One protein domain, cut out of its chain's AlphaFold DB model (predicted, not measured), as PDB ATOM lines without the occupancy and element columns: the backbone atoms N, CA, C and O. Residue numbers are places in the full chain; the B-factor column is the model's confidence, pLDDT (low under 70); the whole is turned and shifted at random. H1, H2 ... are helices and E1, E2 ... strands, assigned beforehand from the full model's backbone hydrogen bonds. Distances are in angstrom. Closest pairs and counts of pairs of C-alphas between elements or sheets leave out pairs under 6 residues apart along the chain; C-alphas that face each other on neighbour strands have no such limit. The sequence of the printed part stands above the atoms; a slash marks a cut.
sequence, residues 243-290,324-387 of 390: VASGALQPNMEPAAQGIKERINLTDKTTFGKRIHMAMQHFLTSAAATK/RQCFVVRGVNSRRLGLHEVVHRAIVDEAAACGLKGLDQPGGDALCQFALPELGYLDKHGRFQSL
ATOM      1  N   VAL A 243      -7.662 -10.682 -30.564       84.50
ATOM      2  CA  VAL A 243      -7.750 -11.821 -29.636       84.50
ATOM      3  C   VAL A 243      -6.709 -12.880 -29.989       84.50
ATOM      4  O   VAL A 243      -6.013 -13.368 -29.097       84.50
ATOM      5  N   ALA A 244      -6.535 -13.184 -31.278       83.31
ATOM      6  CA  ALA A 244      -5.543 -14.146 -31.747       83.31
ATOM      7  C   ALA A 244      -4.133 -13.683 -31.375       83.31
ATOM      8  O   ALA A 244      -3.357 -14.437 -30.796       83.31
ATOM      9  N   SER A 245      -3.820 -12.414 -31.639       82.06
ATOM     10  CA  SER A 245      -2.519 -11.826 -31.314       82.06
ATOM     11  C   SER A 245      -2.253 -11.811 -29.805       82.06
ATOM     12  O   SER A 245      -1.146 -12.139 -29.379       82.06
ATOM     13  N   GLY A 246      -3.265 -11.498 -28.991       80.50
ATOM     14  CA  GLY A 246      -3.173 -11.530 -27.530       80.50
ATOM     15  C   GLY A 246      -2.952 -12.939 -26.973       80.50
ATOM     16  O   GLY A 246      -2.081 -13.131 -26.130       80.50
ATOM     17  N   ALA A 247      -3.670 -13.943 -27.481       76.62
ATOM     18  CA  ALA A 247      -3.519 -15.341 -27.059       76.62
ATOM     19  C   ALA A 247      -2.148 -15.943 -27.430       76.62
ATOM     20  O   ALA A 247      -1.690 -16.919 -26.832       76.62
ATOM     21  N   LEU A 248      -1.458 -15.358 -28.412       75.81
ATOM     22  CA  LEU A 248      -0.103 -15.756 -28.777       75.81
ATOM     23  C   LEU A 248       0.976 -15.172 -27.857       75.81
ATOM     24  O   LEU A 248       2.098 -15.682 -27.881       75.81
ATOM     25  N   GLN A 249       0.669 -14.190 -27.008       72.25
ATOM     26  CA  GLN A 249       1.651 -13.622 -26.082       72.25
ATOM     27  C   GLN A 249       2.114 -14.657 -25.030       72.25
ATOM     28  O   GLN A 249       1.347 -15.545 -24.653       72.25
ATOM     29  N   PRO A 250       3.381 -14.601 -24.575       57.34
ATOM     30  CA  PRO A 250       3.985 -15.628 -23.715       57.34
ATOM     31  C   PRO A 250       3.373 -15.742 -22.308       57.34
ATOM     32  O   PRO A 250       3.549 -16.776 -21.674       57.34
ATOM     33  N   ASN A 251       2.619 -14.738 -21.850       54.56
ATOM     34  CA  ASN A 251       2.043 -14.689 -20.499       54.56
ATOM     35  C   ASN A 251       0.532 -14.972 -20.449       54.56
ATOM     36  O   ASN A 251      -0.083 -14.795 -19.403       54.56
ATOM     37  N   MET A 252      -0.078 -15.376 -21.566       55.31
ATOM     38  CA  MET A 252      -1.511 -15.663 -21.628       55.31
ATOM     39  C   MET A 252      -1.718 -17.173 -21.741       55.31
ATOM     40  O   MET A 252      -1.402 -17.764 -22.776       55.31
ATOM     41  N   GLU A 253      -2.257 -17.803 -20.694       53.34
ATOM     42  CA  GLU A 253      -2.861 -19.129 -20.843       53.34
ATOM     43  C   GLU A 253      -4.080 -18.994 -21.769       53.34
ATOM     44  O   GLU A 253      -4.985 -18.199 -21.490       53.34
ATOM     45  N   PRO A 254      -4.138 -19.730 -22.891       51.84
ATOM     46  CA  PRO A 254      -5.291 -19.696 -23.769       51.84
ATOM     47  C   PRO A 254      -6.384 -20.577 -23.162       51.84
ATOM     48  O   PRO A 254      -6.567 -21.726 -23.560       51.84
ATOM     49  N   ALA A 255      -7.136 -20.056 -22.194       53.81
ATOM     50  CA  ALA A 255      -8.417 -20.661 -21.867       53.81
ATOM     51  C   ALA A 255      -9.334 -20.446 -23.079       53.81
ATOM     52  O   ALA A 255      -9.744 -19.320 -23.359       53.81
ATOM     53  N   ALA A 256      -9.649 -21.514 -23.820       52.00
ATOM     54  CA  ALA A 256     -10.577 -21.472 -24.957       52.00
ATOM     55  C   ALA A 256     -11.916 -20.793 -24.594       52.00
ATOM     56  O   ALA A 256     -12.524 -20.122 -25.427       52.00
ATOM     57  N   GLN A 257     -12.310 -20.895 -23.320       54.34
ATOM     58  CA  GLN A 257     -13.463 -20.221 -22.731       54.34
ATOM     59  C   GLN A 257     -13.373 -18.685 -22.811       54.34
ATOM     60  O   GLN A 257     -14.295 -18.039 -23.302       54.34
ATOM     61  N   GLY A 258     -12.221 -18.099 -22.465       63.78
ATOM     62  CA  GLY A 258     -12.017 -16.648 -22.538       63.78
ATOM     63  C   GLY A 258     -11.971 -16.108 -23.972       63.78
ATOM     64  O   GLY A 258     -12.092 -14.909 -24.191       63.78
ATOM     65  N   ILE A 259     -11.798 -16.971 -24.974       66.56
ATOM     66  CA  ILE A 259     -11.764 -16.574 -26.389       66.56
ATOM     67  C   ILE A 259     -13.179 -16.473 -26.947       66.56
ATOM     68  O   ILE A 259     -13.487 -15.484 -27.607       66.56
ATOM     69  N   LYS A 260     -14.049 -17.432 -26.605       67.31
ATOM     70  CA  LYS A 260     -15.492 -17.343 -26.870       67.31
ATOM     71  C   LYS A 260     -16.083 -16.059 -26.289       67.31
ATOM     72  O   LYS A 260     -16.753 -15.306 -26.988       67.31
ATOM     73  N   GLU A 261     -15.758 -15.770 -25.033       68.12
ATOM     74  CA  GLU A 261     -16.248 -14.577 -24.336       68.12
ATOM     75  C   GLU A 261     -15.766 -13.270 -24.984       68.12
ATOM     76  O   GLU A 261     -16.516 -12.295 -25.031       68.12
ATOM     77  N   ARG A 262     -14.545 -13.253 -25.535       72.38
ATOM     78  CA  ARG A 262     -13.943 -12.054 -26.141       72.38
ATOM     79  C   ARG A 262     -14.368 -11.774 -27.578       72.38
ATOM     80  O   ARG A 262     -14.314 -10.616 -27.970       72.38
ATOM     81  N   ILE A 263     -14.748 -12.790 -28.355       77.19
ATOM     82  CA  ILE A 263     -15.241 -12.599 -29.734       77.19
ATOM     83  C   ILE A 263     -16.699 -12.101 -29.719       77.19
ATOM     84  O   ILE A 263     -17.134 -11.446 -30.661       77.19
ATOM     85  N   ASN A 264     -17.438 -12.357 -28.629       82.19
ATOM     86  CA  ASN A 264     -18.823 -11.916 -28.435       82.19
ATOM     87  C   ASN A 264     -19.720 -12.217 -29.653       82.19
ATOM     88  O   ASN A 264     -20.480 -11.368 -30.109       82.19
ATOM     89  N   LEU A 265     -19.570 -13.425 -30.193       86.31
ATOM     90  CA  LEU A 265     -20.288 -13.959 -31.344       86.31
ATOM     91  C   LEU A 265     -20.843 -15.318 -30.924       86.31
ATOM     92  O   LEU A 265     -20.143 -16.093 -30.271       86.31
ATOM     93  N   THR A 266     -22.077 -15.631 -31.301       84.62
ATOM     94  CA  THR A 266     -22.627 -16.970 -31.056       84.62
ATOM     95  C   THR A 266     -21.912 -18.015 -31.914       84.62
ATOM     96  O   THR A 266     -21.574 -17.744 -33.060       84.62
ATOM     97  N   ASP A 267     -21.683 -19.227 -31.408       84.88
ATOM     98  CA  ASP A 267     -21.226 -20.375 -32.208       84.88
ATOM     99  C   ASP A 267     -22.388 -21.268 -32.663       84.88
ATOM    100  O   ASP A 267     -22.182 -22.380 -33.143       84.88
ATOM    101  N   LYS A 268     -23.625 -20.799 -32.498       83.62
ATOM    102  CA  LYS A 268     -24.829 -21.551 -32.860       83.62
ATOM    103  C   LYS A 268     -25.270 -21.268 -34.300       83.62
ATOM    104  O   LYS A 268     -25.934 -22.106 -34.905       83.62
ATOM    105  N   THR A 269     -24.834 -20.150 -34.888       83.31
ATOM    106  CA  THR A 269     -25.026 -19.833 -36.315       83.31
ATOM    107  C   THR A 269     -23.921 -20.447 -37.169       83.31
ATOM    108  O   THR A 269     -22.805 -20.657 -36.693       83.31
ATOM    109  N   THR A 270     -24.198 -20.717 -38.449       86.50
ATOM    110  CA  THR A 270     -23.176 -21.242 -39.366       86.50
ATOM    111  C   THR A 270     -21.971 -20.304 -39.431       86.50
ATOM    112  O   THR A 270     -20.860 -20.766 -39.194       86.50
ATOM    113  N   PHE A 271     -22.174 -18.996 -39.648       88.12
ATOM    114  CA  PHE A 271     -21.111 -17.980 -39.616       88.12
ATOM    115  C   PHE A 271     -20.294 -18.023 -38.320       88.12
ATOM    116  O   PHE A 271     -19.067 -18.153 -38.351       88.12
ATOM    117  N   GLY A 272     -20.989 -18.021 -37.186       88.62
ATOM    118  CA  GLY A 272     -20.423 -18.148 -35.855       88.62
ATOM    119  C   GLY A 272     -19.507 -19.353 -35.680       88.62
ATOM    120  O   GLY A 272     -18.353 -19.205 -35.261       88.62
ATOM    121  N   LYS A 273     -19.984 -20.546 -36.060       88.06
ATOM    122  CA  LYS A 273     -19.193 -21.789 -36.051       88.06
ATOM    123  C   LYS A 273     -17.919 -21.637 -36.866       88.06
ATOM    124  O   LYS A 273     -16.848 -22.012 -36.387       88.06
ATOM    125  N   ARG A 274     -18.004 -21.034 -38.060       89.31
ATOM    126  CA  ARG A 274     -16.841 -20.840 -38.944       89.31
ATOM    127  C   ARG A 274     -15.726 -20.076 -38.248       89.31
ATOM    128  O   ARG A 274     -14.578 -20.522 -38.254       89.31
ATOM    129  N   ILE A 275     -16.078 -18.956 -37.621       90.38
ATOM    130  CA  ILE A 275     -15.122 -18.100 -36.917       90.38
ATOM    131  C   ILE A 275     -14.510 -18.836 -35.722       90.38
ATOM    132  O   ILE A 275     -13.284 -18.874 -35.587       90.38
ATOM    133  N   HIS A 276     -15.335 -19.477 -34.889       88.62
ATOM    134  CA  HIS A 276     -14.862 -20.180 -33.695       88.62
ATOM    135  C   HIS A 276     -13.941 -21.356 -34.027       88.62
ATOM    136  O   HIS A 276     -12.873 -21.487 -33.426       88.62
ATOM    137  N   MET A 277     -14.301 -22.183 -35.011       87.81
ATOM    138  CA  MET A 277     -13.499 -23.342 -35.412       87.81
ATOM    139  C   MET A 277     -12.165 -22.927 -36.035       87.81
ATOM    140  O   MET A 277     -11.121 -23.491 -35.693       87.81
ATOM    141  N   ALA A 278     -12.170 -21.909 -36.903       89.31
ATOM    142  CA  ALA A 278     -10.941 -21.354 -37.463       89.31
ATOM    143  C   ALA A 278     -10.028 -20.821 -36.352       89.31
ATOM    144  O   ALA A 278      -8.850 -21.180 -36.278       89.31
ATOM    145  N   MET A 279     -10.577 -20.034 -35.431       88.12
ATOM    146  CA  MET A 279      -9.824 -19.487 -34.309       88.12
ATOM    147  C   MET A 279      -9.224 -20.586 -33.419       88.12
ATOM    148  O   MET A 279      -8.024 -20.583 -33.140       88.12
ATOM    149  N   GLN A 280     -10.032 -21.568 -33.015       85.94
ATOM    150  CA  GLN A 280      -9.591 -22.675 -32.171       85.94
ATOM    151  C   GLN A 280      -8.468 -23.486 -32.831       85.94
ATOM    152  O   GLN A 280      -7.472 -23.818 -32.180       85.94
ATOM    153  N   HIS A 281      -8.591 -23.775 -34.128       86.12
ATOM    154  CA  HIS A 281      -7.559 -24.493 -34.870       86.12
ATOM    155  C   HIS A 281      -6.257 -23.688 -34.975       86.12
ATOM    156  O   HIS A 281      -5.171 -24.231 -34.750       86.12
ATOM    157  N   PHE A 282      -6.352 -22.389 -35.280       87.00
ATOM    158  CA  PHE A 282      -5.193 -21.498 -35.350       87.00
ATOM    159  C   PHE A 282      -4.413 -21.491 -34.029       87.00
ATOM    160  O   PHE A 282      -3.193 -21.658 -34.018       87.00
ATOM    161  N   LEU A 283      -5.118 -21.380 -32.906       83.00
ATOM    162  CA  LEU A 283      -4.508 -21.348 -31.578       83.00
ATOM    163  C   LEU A 283      -3.919 -22.693 -31.168       83.00
ATOM    164  O   LEU A 283      -2.818 -22.734 -30.626       83.00
ATOM    165  N   THR A 284      -4.604 -23.795 -31.478       82.19
ATOM    166  CA  THR A 284      -4.088 -25.150 -31.231       82.19
ATOM    167  C   THR A 284      -2.801 -25.390 -32.024       82.19
ATOM    168  O   THR A 284      -1.816 -25.896 -31.487       82.19
ATOM    169  N   SER A 285      -2.771 -24.951 -33.285       79.25
ATOM    170  CA  SER A 285      -1.589 -25.031 -34.152       79.25
ATOM    171  C   SER A 285      -0.431 -24.174 -33.630       79.25
ATOM    172  O   SER A 285       0.730 -24.590 -33.649       79.25
ATOM    173  N   ALA A 286      -0.732 -22.981 -33.120       75.19
ATOM    174  CA  ALA A 286       0.265 -22.112 -32.513       75.19
ATOM    175  C   ALA A 286       0.792 -22.654 -31.171       75.19
ATOM    176  O   ALA A 286       1.985 -22.567 -30.890       75.19
ATOM    177  N   ALA A 287      -0.062 -23.266 -30.351       70.94
ATOM    178  CA  ALA A 287       0.348 -23.898 -29.100       70.94
ATOM    179  C   ALA A 287       1.251 -25.118 -29.351       70.94
ATOM    180  O   ALA A 287       2.302 -25.245 -28.724       70.94
ATOM    181  N   ALA A 288       0.904 -25.960 -30.331       65.62
ATOM    182  CA  ALA A 288       1.718 -27.111 -30.734       65.62
ATOM    183  C   ALA A 288       3.110 -26.713 -31.263       65.62
ATOM    184  O   ALA A 288       4.056 -27.500 -31.208       65.62
ATOM    185  N   THR A 289       3.257 -25.487 -31.768       59.41
ATOM    186  CA  THR A 289       4.544 -24.959 -32.237       59.41
ATOM    187  C   THR A 289       5.317 -24.220 -31.146       59.41
ATOM    188  O   THR A 289       6.542 -24.267 -31.173       59.41
ATOM    189  N   LYS A 290       4.658 -23.655 -30.119       51.78
ATOM    190  CA  LYS A 290       5.319 -23.112 -28.910       51.78
ATOM    191  C   LYS A 290       6.084 -24.171 -28.103       51.78
ATOM    192  O   LYS A 290       7.073 -23.835 -27.458       51.78
ATOM    193  N   ARG A 324       2.012 -18.449 -40.085       65.31
ATOM    194  CA  ARG A 324       0.656 -18.031 -39.662       65.31
ATOM    195  C   ARG A 324      -0.462 -18.575 -40.575       65.31
ATOM    196  O   ARG A 324      -1.613 -18.172 -40.453       65.31
ATOM    197  N   GLN A 325      -0.101 -19.456 -41.502       79.12
ATOM    198  CA  GLN A 325      -0.909 -20.105 -42.506       79.12
ATOM    199  C   GLN A 325      -1.158 -21.562 -42.087       79.12
ATOM    200  O   GLN A 325      -0.406 -22.470 -42.453       79.12
ATOM    201  N   CYS A 326      -2.171 -21.762 -41.244       85.00
ATOM    202  CA  CYS A 326      -2.522 -23.064 -40.666       85.00
ATOM    203  C   CYS A 326      -3.590 -23.812 -41.476       85.00
ATOM    204  O   CYS A 326      -3.932 -24.940 -41.132       85.00
ATOM    205  N   PHE A 327      -4.116 -23.195 -42.533       87.69
ATOM    206  CA  PHE A 327      -5.240 -23.722 -43.297       87.69
ATOM    207  C   PHE A 327      -4.830 -24.037 -44.732       87.69
ATOM    208  O   PHE A 327      -3.883 -23.454 -45.259       87.69
ATOM    209  N   VAL A 328      -5.545 -24.959 -45.368       88.06
ATOM    210  CA  VAL A 328      -5.355 -25.361 -46.766       88.06
ATOM    211  C   VAL A 328      -6.706 -25.535 -47.452       88.06
ATOM    212  O   VAL A 328      -7.686 -25.913 -46.812       88.06
ATOM    213  N   VAL A 329      -6.744 -25.293 -48.761       85.50
ATOM    214  CA  VAL A 329      -7.929 -25.515 -49.602       85.50
ATOM    215  C   VAL A 329      -7.783 -26.846 -50.330       85.50
ATOM    216  O   VAL A 329      -6.738 -27.124 -50.925       85.50
ATOM    217  N   ARG A 330      -8.818 -27.689 -50.286       81.75
ATOM    218  CA  ARG A 330      -8.832 -28.974 -50.996       81.75
ATOM    219  C   ARG A 330      -8.690 -28.753 -52.510       81.75
ATOM    220  O   ARG A 330      -9.367 -27.919 -53.086       81.75
ATOM    221  N   GLY A 331      -7.822 -29.524 -53.169       74.19
ATOM    222  CA  GLY A 331      -7.692 -29.522 -54.637       74.19
ATOM    223  C   GLY A 331      -6.870 -28.374 -55.240       74.19
ATOM    224  O   GLY A 331      -6.491 -28.460 -56.405       74.19
ATOM    225  N   VAL A 332      -6.515 -27.347 -54.462       67.56
ATOM    226  CA  VAL A 332      -5.602 -26.279 -54.894       67.56
ATOM    227  C   VAL A 332      -4.179 -26.638 -54.460       67.56
ATOM    228  O   VAL A 332      -3.966 -27.026 -53.314       67.56
ATOM    229  N   ASN A 333      -3.197 -26.521 -55.365       59.25
ATOM    230  CA  ASN A 333      -1.785 -26.848 -55.115       59.25
ATOM    231  C   ASN A 333      -1.225 -26.111 -53.886       59.25
ATOM    232  O   ASN A 333      -0.704 -25.004 -54.002       59.25
ATOM    233  N   SER A 334      -1.296 -26.748 -52.717       65.38
ATOM    234  CA  SER A 334      -0.577 -26.392 -51.490       65.38
ATOM    235  C   SER A 334      -0.716 -24.937 -51.017       65.38
ATOM    236  O   SER A 334       0.104 -24.500 -50.205       65.38
ATOM    237  N   ARG A 335      -1.719 -24.170 -51.485       80.75
ATOM    238  CA  ARG A 335      -1.927 -22.793 -51.017       80.75
ATOM    239  C   ARG A 335      -2.305 -22.861 -49.542       80.75
ATOM    240  O   ARG A 335      -3.354 -23.395 -49.187       80.75
ATOM    241  N   ARG A 336      -1.421 -22.337 -48.697       84.00
ATOM    242  CA  ARG A 336      -1.673 -22.198 -47.268       84.00
ATOM    243  C   ARG A 336      -2.315 -20.843 -47.007       84.00
ATOM    244  O   ARG A 336      -1.837 -19.837 -47.525       84.00
ATOM    245  N   LEU A 337      -3.371 -20.837 -46.208       86.69
ATOM    246  CA  LEU A 337      -4.135 -19.649 -45.839       86.69
ATOM    247  C   LEU A 337      -3.935 -19.331 -44.362       86.69
ATOM    248  O   LEU A 337      -3.802 -20.244 -43.539       86.69
ATOM    249  N   GLY A 338      -3.923 -18.043 -44.027       88.00
ATOM    250  CA  GLY A 338      -3.916 -17.556 -42.648       88.00
ATOM    251  C   GLY A 338      -5.309 -17.384 -42.046       88.00
ATOM    252  O   GLY A 338      -6.306 -17.347 -42.762       88.00
ATOM    253  N   LEU A 339      -5.372 -17.225 -40.717       88.94
ATOM    254  CA  LEU A 339      -6.633 -16.970 -40.000       88.94
ATOM    255  C   LEU A 339      -7.378 -15.753 -40.570       88.94
ATOM    256  O   LEU A 339      -8.584 -15.818 -40.766       88.94
ATOM    257  N   HIS A 340      -6.652 -14.682 -40.904       88.81
ATOM    258  CA  HIS A 340      -7.228 -13.475 -41.502       88.81
ATOM    259  C   HIS A 340      -7.990 -13.767 -42.805       88.81
ATOM    260  O   HIS A 340      -9.109 -13.301 -42.971       88.81
ATOM    261  N   GLU A 341      -7.409 -14.551 -43.723       88.12
ATOM    262  CA  GLU A 341      -8.051 -14.906 -45.001       88.12
ATOM    263  C   GLU A 341      -9.326 -15.731 -44.773       88.12
ATOM    264  O   GLU A 341     -10.333 -15.515 -45.442       88.12
ATOM    265  N   VAL A 342      -9.303 -16.646 -43.798       89.19
ATOM    266  CA  VAL A 342     -10.456 -17.488 -43.446       89.19
ATOM    267  C   VAL A 342     -11.590 -16.670 -42.832       89.19
ATOM    268  O   VAL A 342     -12.736 -16.804 -43.255       89.19
ATOM    269  N   VAL A 343     -11.278 -15.804 -41.863       89.88
ATOM    270  CA  VAL A 343     -12.261 -14.936 -41.191       89.88
ATOM    271  C   VAL A 343     -12.855 -13.942 -42.183       89.88
ATOM    272  O   VAL A 343     -14.072 -13.796 -42.250       89.88
ATOM    273  N   HIS A 344     -12.014 -13.316 -43.006       89.31
ATOM    274  CA  HIS A 344     -12.470 -12.400 -44.044       89.31
ATOM    275  C   HIS A 344     -13.388 -13.104 -45.055       89.31
ATOM    276  O   HIS A 344     -14.441 -12.570 -45.392       89.31
ATOM    277  N   ARG A 345     -13.060 -14.328 -45.502       89.56
ATOM    278  CA  ARG A 345     -13.957 -15.097 -46.379       89.56
ATOM    279  C   ARG A 345     -15.299 -15.399 -45.711       89.56
ATOM    280  O   ARG A 345     -16.328 -15.245 -46.358       89.56
ATOM    281  N   ALA A 346     -15.299 -15.799 -44.438       90.25
ATOM    282  CA  ALA A 346     -16.533 -16.050 -43.696       90.25
ATOM    283  C   ALA A 346     -17.420 -14.801 -43.600       90.25
ATOM    284  O   ALA A 346     -18.629 -14.916 -43.762       90.25
ATOM    285  N   ILE A 347     -16.821 -13.624 -43.400       89.62
ATOM    286  CA  ILE A 347     -17.529 -12.337 -43.380       89.62
ATOM    287  C   ILE A 347     -18.140 -12.015 -44.748       89.62
ATOM    288  O   ILE A 347     -19.295 -11.610 -44.822       89.62
ATOM    289  N   VAL A 348     -17.386 -12.217 -45.834       88.81
ATOM    290  CA  VAL A 348     -17.884 -11.990 -47.200       88.81
ATOM    291  C   VAL A 348     -19.051 -12.928 -47.527       88.81
ATOM    292  O   VAL A 348     -20.042 -12.482 -48.099       88.81
ATOM    293  N   ASP A 349     -18.959 -14.206 -47.146       87.62
ATOM    294  CA  ASP A 349     -20.039 -15.179 -47.358       87.62
ATOM    295  C   ASP A 349     -21.301 -14.813 -46.563       87.62
ATOM    296  O   ASP A 349     -22.403 -14.904 -47.100       87.62
ATOM    297  N   GLU A 350     -21.146 -14.369 -45.313       89.56
ATOM    298  CA  GLU A 350     -22.259 -13.920 -44.466       89.56
ATOM    299  C   GLU A 350     -22.934 -12.672 -45.041       89.56
ATOM    300  O   GLU A 350     -24.150 -12.633 -45.217       89.56
ATOM    301  N   ALA A 351     -22.151 -11.667 -45.426       88.69
ATOM    302  CA  ALA A 351     -22.684 -10.450 -46.022       88.69
ATOM    303  C   ALA A 351     -23.415 -10.706 -47.341       88.69
ATOM    304  O   ALA A 351     -24.467 -10.116 -47.582       88.69
ATOM    305  N   ALA A 352     -22.893 -11.614 -48.172       87.25
ATOM    306  CA  ALA A 352     -23.566 -12.044 -49.389       87.25
ATOM    307  C   ALA A 352     -24.883 -12.776 -49.084       87.25
ATOM    308  O   ALA A 352     -25.883 -12.517 -49.751       87.25
ATOM    309  N   ALA A 353     -24.906 -13.645 -48.067       86.06
ATOM    310  CA  ALA A 353     -26.117 -14.343 -47.633       86.06
ATOM    311  C   ALA A 353     -27.194 -13.381 -47.099       86.06
ATOM    312  O   ALA A 353     -28.381 -13.617 -47.312       86.06
ATOM    313  N   CYS A 354     -26.785 -12.281 -46.464       84.19
ATOM    314  CA  CYS A 354     -27.683 -11.239 -45.962       84.19
ATOM    315  C   CYS A 354     -27.994 -10.128 -46.982       84.19
ATOM    316  O   CYS A 354     -28.777  -9.230 -46.685       84.19
ATOM    317  N   GLY A 355     -27.391 -10.151 -48.176       86.50
ATOM    318  CA  GLY A 355     -27.585  -9.112 -49.192       86.50
ATOM    319  C   GLY A 355     -27.008  -7.737 -48.816       86.50
ATOM    320  O   GLY A 355     -27.447  -6.726 -49.367       86.50
ATOM    321  N   LEU A 356     -26.036  -7.687 -47.900       85.25
ATOM    322  CA  LEU A 356     -25.419  -6.439 -47.449       85.25
ATOM    323  C   LEU A 356     -24.557  -5.818 -48.553       85.25
ATOM    324  O   LEU A 356     -23.835  -6.503 -49.280       85.25
ATOM    325  N   LYS A 357     -24.590  -4.487 -48.638       81.62
ATOM    326  CA  LYS A 357     -23.774  -3.696 -49.569       81.62
ATOM    327  C   LYS A 357     -22.602  -3.056 -48.824       81.62
ATOM    328  O   LYS A 357     -22.730  -2.699 -47.659       81.62
ATOM    329  N   GLY A 358     -21.482  -2.835 -49.512       69.62
ATOM    330  CA  GLY A 358     -20.393  -1.999 -48.989       69.62
ATOM    331  C   GLY A 358     -19.273  -2.723 -48.237       69.62
ATOM    332  O   GLY A 358     -18.409  -2.052 -47.681       69.62
ATOM    333  N   LEU A 359     -19.214  -4.059 -48.275       69.19
ATOM    334  CA  LEU A 359     -17.997  -4.812 -47.915       69.19
ATOM    335  C   LEU A 359     -17.013  -4.961 -49.091       69.19
ATOM    336  O   LEU A 359     -16.166  -5.857 -49.095       69.19
ATOM    337  N   ASP A 360     -17.111  -4.081 -50.092       56.34
ATOM    338  CA  ASP A 360     -16.187  -4.055 -51.222       56.34
ATOM    339  C   ASP A 360     -14.752  -3.819 -50.716       56.34
ATOM    340  O   ASP A 360     -14.423  -2.816 -50.082       56.34
ATOM    341  N   GLN A 361     -13.908  -4.818 -50.958       52.47
ATOM    342  CA  GLN A 361     -12.617  -5.027 -50.309       52.47
ATOM    343  C   GLN A 361     -11.622  -3.869 -50.514       52.47
ATOM    344  O   GLN A 361     -11.344  -3.502 -51.663       52.47
ATOM    345  N   PRO A 362     -10.910  -3.409 -49.466       39.19
ATOM    346  CA  PRO A 362      -9.631  -2.743 -49.650       39.19
ATOM    347  C   PRO A 362      -8.580  -3.811 -49.992       39.19
ATOM    348  O   PRO A 362      -7.863  -4.304 -49.126       39.19
ATOM    349  N   GLY A 363      -8.501  -4.192 -51.271       44.97
ATOM    350  CA  GLY A 363      -7.399  -5.011 -51.789       44.97
ATOM    351  C   GLY A 363      -7.769  -6.377 -52.361       44.97
ATOM    352  O   GLY A 363      -7.140  -7.367 -52.010       44.97
ATOM    353  N   GLY A 364      -8.696  -6.404 -53.320       46.91
ATOM    354  CA  GLY A 364      -8.662  -7.373 -54.415       46.91
ATOM    355  C   GLY A 364      -9.156  -8.783 -54.095       46.91
ATOM    356  O   GLY A 364      -8.531  -9.553 -53.365       46.91
ATOM    357  N   ASP A 365     -10.196  -9.152 -54.836       53.62
ATOM    358  CA  ASP A 365     -10.907 -10.434 -54.897       53.62
ATOM    359  C   ASP A 365     -10.014 -11.696 -54.988       53.62
ATOM    360  O   ASP A 365     -10.487 -12.821 -54.888       53.62
ATOM    361  N   ALA A 366      -8.698 -11.541 -55.166       53.69
ATOM    362  CA  ALA A 366      -7.699 -12.601 -55.263       53.69
ATOM    363  C   ALA A 366      -7.396 -13.323 -53.933       53.69
ATOM    364  O   ALA A 366      -7.024 -14.504 -53.942       53.69
ATOM    365  N   LEU A 367      -7.546 -12.659 -52.778       55.66
ATOM    366  CA  LEU A 367      -7.204 -13.283 -51.492       55.66
ATOM    367  C   LEU A 367      -8.244 -14.319 -51.033       55.66
ATOM    368  O   LEU A 367      -7.864 -15.286 -50.377       55.66
ATOM    369  N   CYS A 368      -9.508 -14.200 -51.449       65.69
ATOM    370  CA  CYS A 368     -10.623 -15.003 -50.928       65.69
ATOM    371  C   CYS A 368     -11.305 -15.906 -51.976       65.69
ATOM    372  O   CYS A 368     -12.490 -16.203 -51.848       65.69
ATOM    373  N   GLN A 369     -10.592 -16.361 -53.011       73.75
ATOM    374  CA  GLN A 369     -11.143 -17.248 -54.056       73.75
ATOM    375  C   GLN A 369     -11.173 -18.721 -53.621       73.75
ATOM    376  O   GLN A 369     -10.488 -19.564 -54.199       73.75
ATOM    377  N   PHE A 370     -11.910 -19.040 -52.561       81.06
ATOM    378  CA  PHE A 370     -12.134 -20.420 -52.136       81.06
ATOM    379  C   PHE A 370     -13.489 -20.558 -51.444       81.06
ATOM    380  O   PHE A 370     -14.007 -19.590 -50.886       81.06
ATOM    381  N   ALA A 371     -14.045 -21.767 -51.467       82.75
ATOM    382  CA  ALA A 371     -15.267 -22.089 -50.744       82.75
ATOM    383  C   ALA A 371     -14.929 -22.601 -49.334       82.75
ATOM    384  O   ALA A 371     -14.060 -23.459 -49.166       82.75
ATOM    385  N   LEU A 372     -15.625 -22.110 -48.302       80.94
ATOM    386  CA  LEU A 372     -15.408 -22.544 -46.912       80.94
ATOM    387  C   LEU A 372     -15.583 -24.060 -46.675       80.94
ATOM    388  O   LEU A 372     -14.795 -24.603 -45.902       80.94
ATOM    389  N   PRO A 373     -16.500 -24.784 -47.354       82.88
ATOM    390  CA  PRO A 373     -16.581 -26.248 -47.243       82.88
ATOM    391  C   PRO A 373     -15.321 -26.995 -47.715       82.88
ATOM    392  O   PRO A 373     -15.065 -28.129 -47.308       82.88
ATOM    393  N   GLU A 374     -14.501 -26.367 -48.564       84.06
ATOM    394  CA  GLU A 374     -13.237 -26.931 -49.055       84.06
ATOM    395  C   GLU A 374     -12.059 -26.648 -48.113       84.06
ATOM    396  O   GLU A 374     -10.948 -27.142 -48.344       84.06
ATOM    397  N   LEU A 375     -12.287 -25.865 -47.054       87.50
ATOM    398  CA  LEU A 375     -11.268 -25.474 -46.097       87.50
ATOM    399  C   LEU A 375     -10.955 -26.614 -45.121       87.50
ATOM    400  O   LEU A 375     -11.826 -27.276 -44.551       87.50
ATOM    401  N   GLY A 376      -9.667 -26.821 -44.897       86.44
ATOM    402  CA  GLY A 376      -9.168 -27.806 -43.958       86.44
ATOM    403  C   GLY A 376      -7.784 -27.463 -43.441       86.44
ATOM    404  O   GLY A 376      -7.288 -26.345 -43.588       86.44
ATOM    405  N   TYR A 377      -7.149 -28.454 -42.843       85.75
ATOM    406  CA  TYR A 377      -5.776 -28.397 -42.369       85.75
ATOM    407  C   TYR A 377      -5.052 -29.694 -42.724       85.75
ATOM    408  O   TYR A 377      -5.673 -30.700 -43.070       85.75
ATOM    409  N   LEU A 378      -3.723 -29.673 -42.676       83.62
ATOM    410  CA  LEU A 378      -2.922 -30.884 -42.823       83.62
ATOM    411  C   LEU A 378      -2.632 -31.451 -41.436       83.62
ATOM    412  O   LEU A 378      -2.134 -30.733 -40.569       83.62
ATOM    413  N   ASP A 379      -2.931 -32.729 -41.226       82.56
ATOM    414  CA  ASP A 379      -2.537 -33.421 -40.005       82.56
ATOM    415  C   ASP A 379      -1.005 -33.594 -39.929       82.56
ATOM    416  O   ASP A 379      -0.252 -33.288 -40.859       82.56
ATOM    417  N   LYS A 380      -0.522 -34.143 -38.811       78.81
ATOM    418  CA  LYS A 380       0.908 -34.446 -38.607       78.81
ATOM    419  C   LYS A 380       1.510 -35.401 -39.654       78.81
ATOM    420  O   LYS A 380       2.728 -35.532 -39.723       78.81
ATOM    421  N   HIS A 381       0.679 -36.083 -40.440       79.00
ATOM    422  CA  HIS A 381       1.064 -36.996 -41.513       79.00
ATOM    423  C   HIS A 381       0.917 -36.365 -42.908       79.00
ATOM    424  O   HIS A 381       1.096 -37.060 -43.908       79.00
ATOM    425  N   GLY A 382       0.599 -35.068 -42.993       80.00
ATOM    426  CA  GLY A 382       0.386 -34.362 -44.254       80.00
ATOM    427  C   GLY A 382      -0.924 -34.730 -44.951       80.00
ATOM    428  O   GLY A 382      -1.065 -34.470 -46.145       80.00
ATOM    429  N   ARG A 383      -1.879 -35.348 -44.247       83.75
ATOM    430  CA  ARG A 383      -3.198 -35.687 -44.788       83.75
ATOM    431  C   ARG A 383      -4.168 -34.545 -44.541       83.75
ATOM    432  O   ARG A 383      -4.205 -33.976 -43.455       83.75
ATOM    433  N   PHE A 384      -4.968 -34.237 -45.553       85.00
ATOM    434  CA  PHE A 384      -6.016 -33.233 -45.443       85.00
ATOM    435  C   PHE A 384      -7.105 -33.692 -44.469       85.00
ATOM    436  O   PHE A 384      -7.677 -34.768 -44.643       85.00
ATOM    437  N   GLN A 385      -7.430 -32.834 -43.509       85.94
ATOM    438  CA  GLN A 385      -8.579 -32.944 -42.624       85.94
ATOM    439  C   GLN A 385      -9.499 -31.754 -42.867       85.94
ATOM    440  O   GLN A 385      -9.046 -30.611 -42.871       85.94
ATOM    441  N   SER A 386     -10.788 -32.019 -43.088       86.00
ATOM    442  CA  SER A 386     -11.783 -30.948 -43.208       86.00
ATOM    443  C   SER A 386     -11.938 -30.240 -41.866       86.00
ATOM    444  O   SER A 386     -11.910 -30.885 -40.816       86.00
ATOM    445  N   LEU A 387     -12.128 -28.923 -41.904       80.56
ATOM    446  CA  LEU A 387     -12.423 -28.139 -40.711       80.56
ATOM    447  C   LEU A 387     -13.917 -28.223 -40.319       80.56
ATOM    448  O   LEU A 387     -14.300 -27.557 -39.375       80.56
TER     449      LEU A 387
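This is residues 243 to 290 and 324 to 387 of the 390 residues of an uncharacterized protein of Vitrella brassicaformis (strain CCMP3155) (UniProt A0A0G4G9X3). Two long helices, H3 and H4, lie side by side over part of their length and run opposite ways; the short helices H1 and H2 are on one side of H3, and a small three-stranded sheet is on the other. After H4 a long stretch with no named element, residues 354 to 374, leads back to the sheet. The printed part has 112 residues, with four named helices and three named strands in the order H1 H2 H3 E1 H4 E2 E3, and its class is mostly helix. The sheet has the order E1 E2 E3, antiparallel throughout. The whole is compact, with a radius of gyration of the C-alphas of 14.6 A and spans of 40 by 34 by 27 A.

H1, residues 243 to 247, begins with C-alpha 243 at (-7.750, -11.821, -29.636). H2 is residues 256 to 263, 11.1 A long. H3, residues 270 to 290, is the longest helix at 30.4 A and begins with C-alpha 270 at (-23.176, -21.242, -39.366). E1 is residues 327 to 329. H4, residues 339 to 353, is 21.1 A long. E2 is residues 375 to 378, 10.5 A long. E3, residues 384 to 386, ends with C-alpha 386 at (-11.783, -30.948, -43.208).

H1 and H2 only just touch, with 3 pairs of C-alphas within 8 A, the closest those of Val 243 and Ile 259 at 7.0 A. H1 and H3 only just touch, also with 3 pairs, through residues 279 to 283 of H3 alone; the closest C-alphas are those of Ala 244 and Leu 283, 7.3 A apart. H2 and H3 are close but not clearly touching, with C-alphas 256 and 280 closest at 7.4 A. H3 and H4 touch at a shallow tilt of 3 degrees, opposite ways, with the C-alphas of Ile 275 and Val 343 closest at 6.0 A. H3 only grazes the sheet, with residues 278 to 285. In each helix every O i to N i+4 pair is within hydrogen-bond range. E1 and E2 are antiparallel at 119 degrees, with N 328 and O 376 at 2.9 A. E2 and E3 form a hairpin, with N 385 and O 377 at 2.8 A. H1 and H2 are not on the sheet.

The C-alphas of Lys 357 and His 381 are farthest apart, at 42.3 A. Residues 291 to 323 are not printed, and C-alphas 290 and 324 are 12.8 A apart across the cut. The link from H4 to E2 is long, 21 residues. Mean pLDDT of the printed part is 77.2; 30 residues are under 70, among them 250 to 261 and 358 to 368.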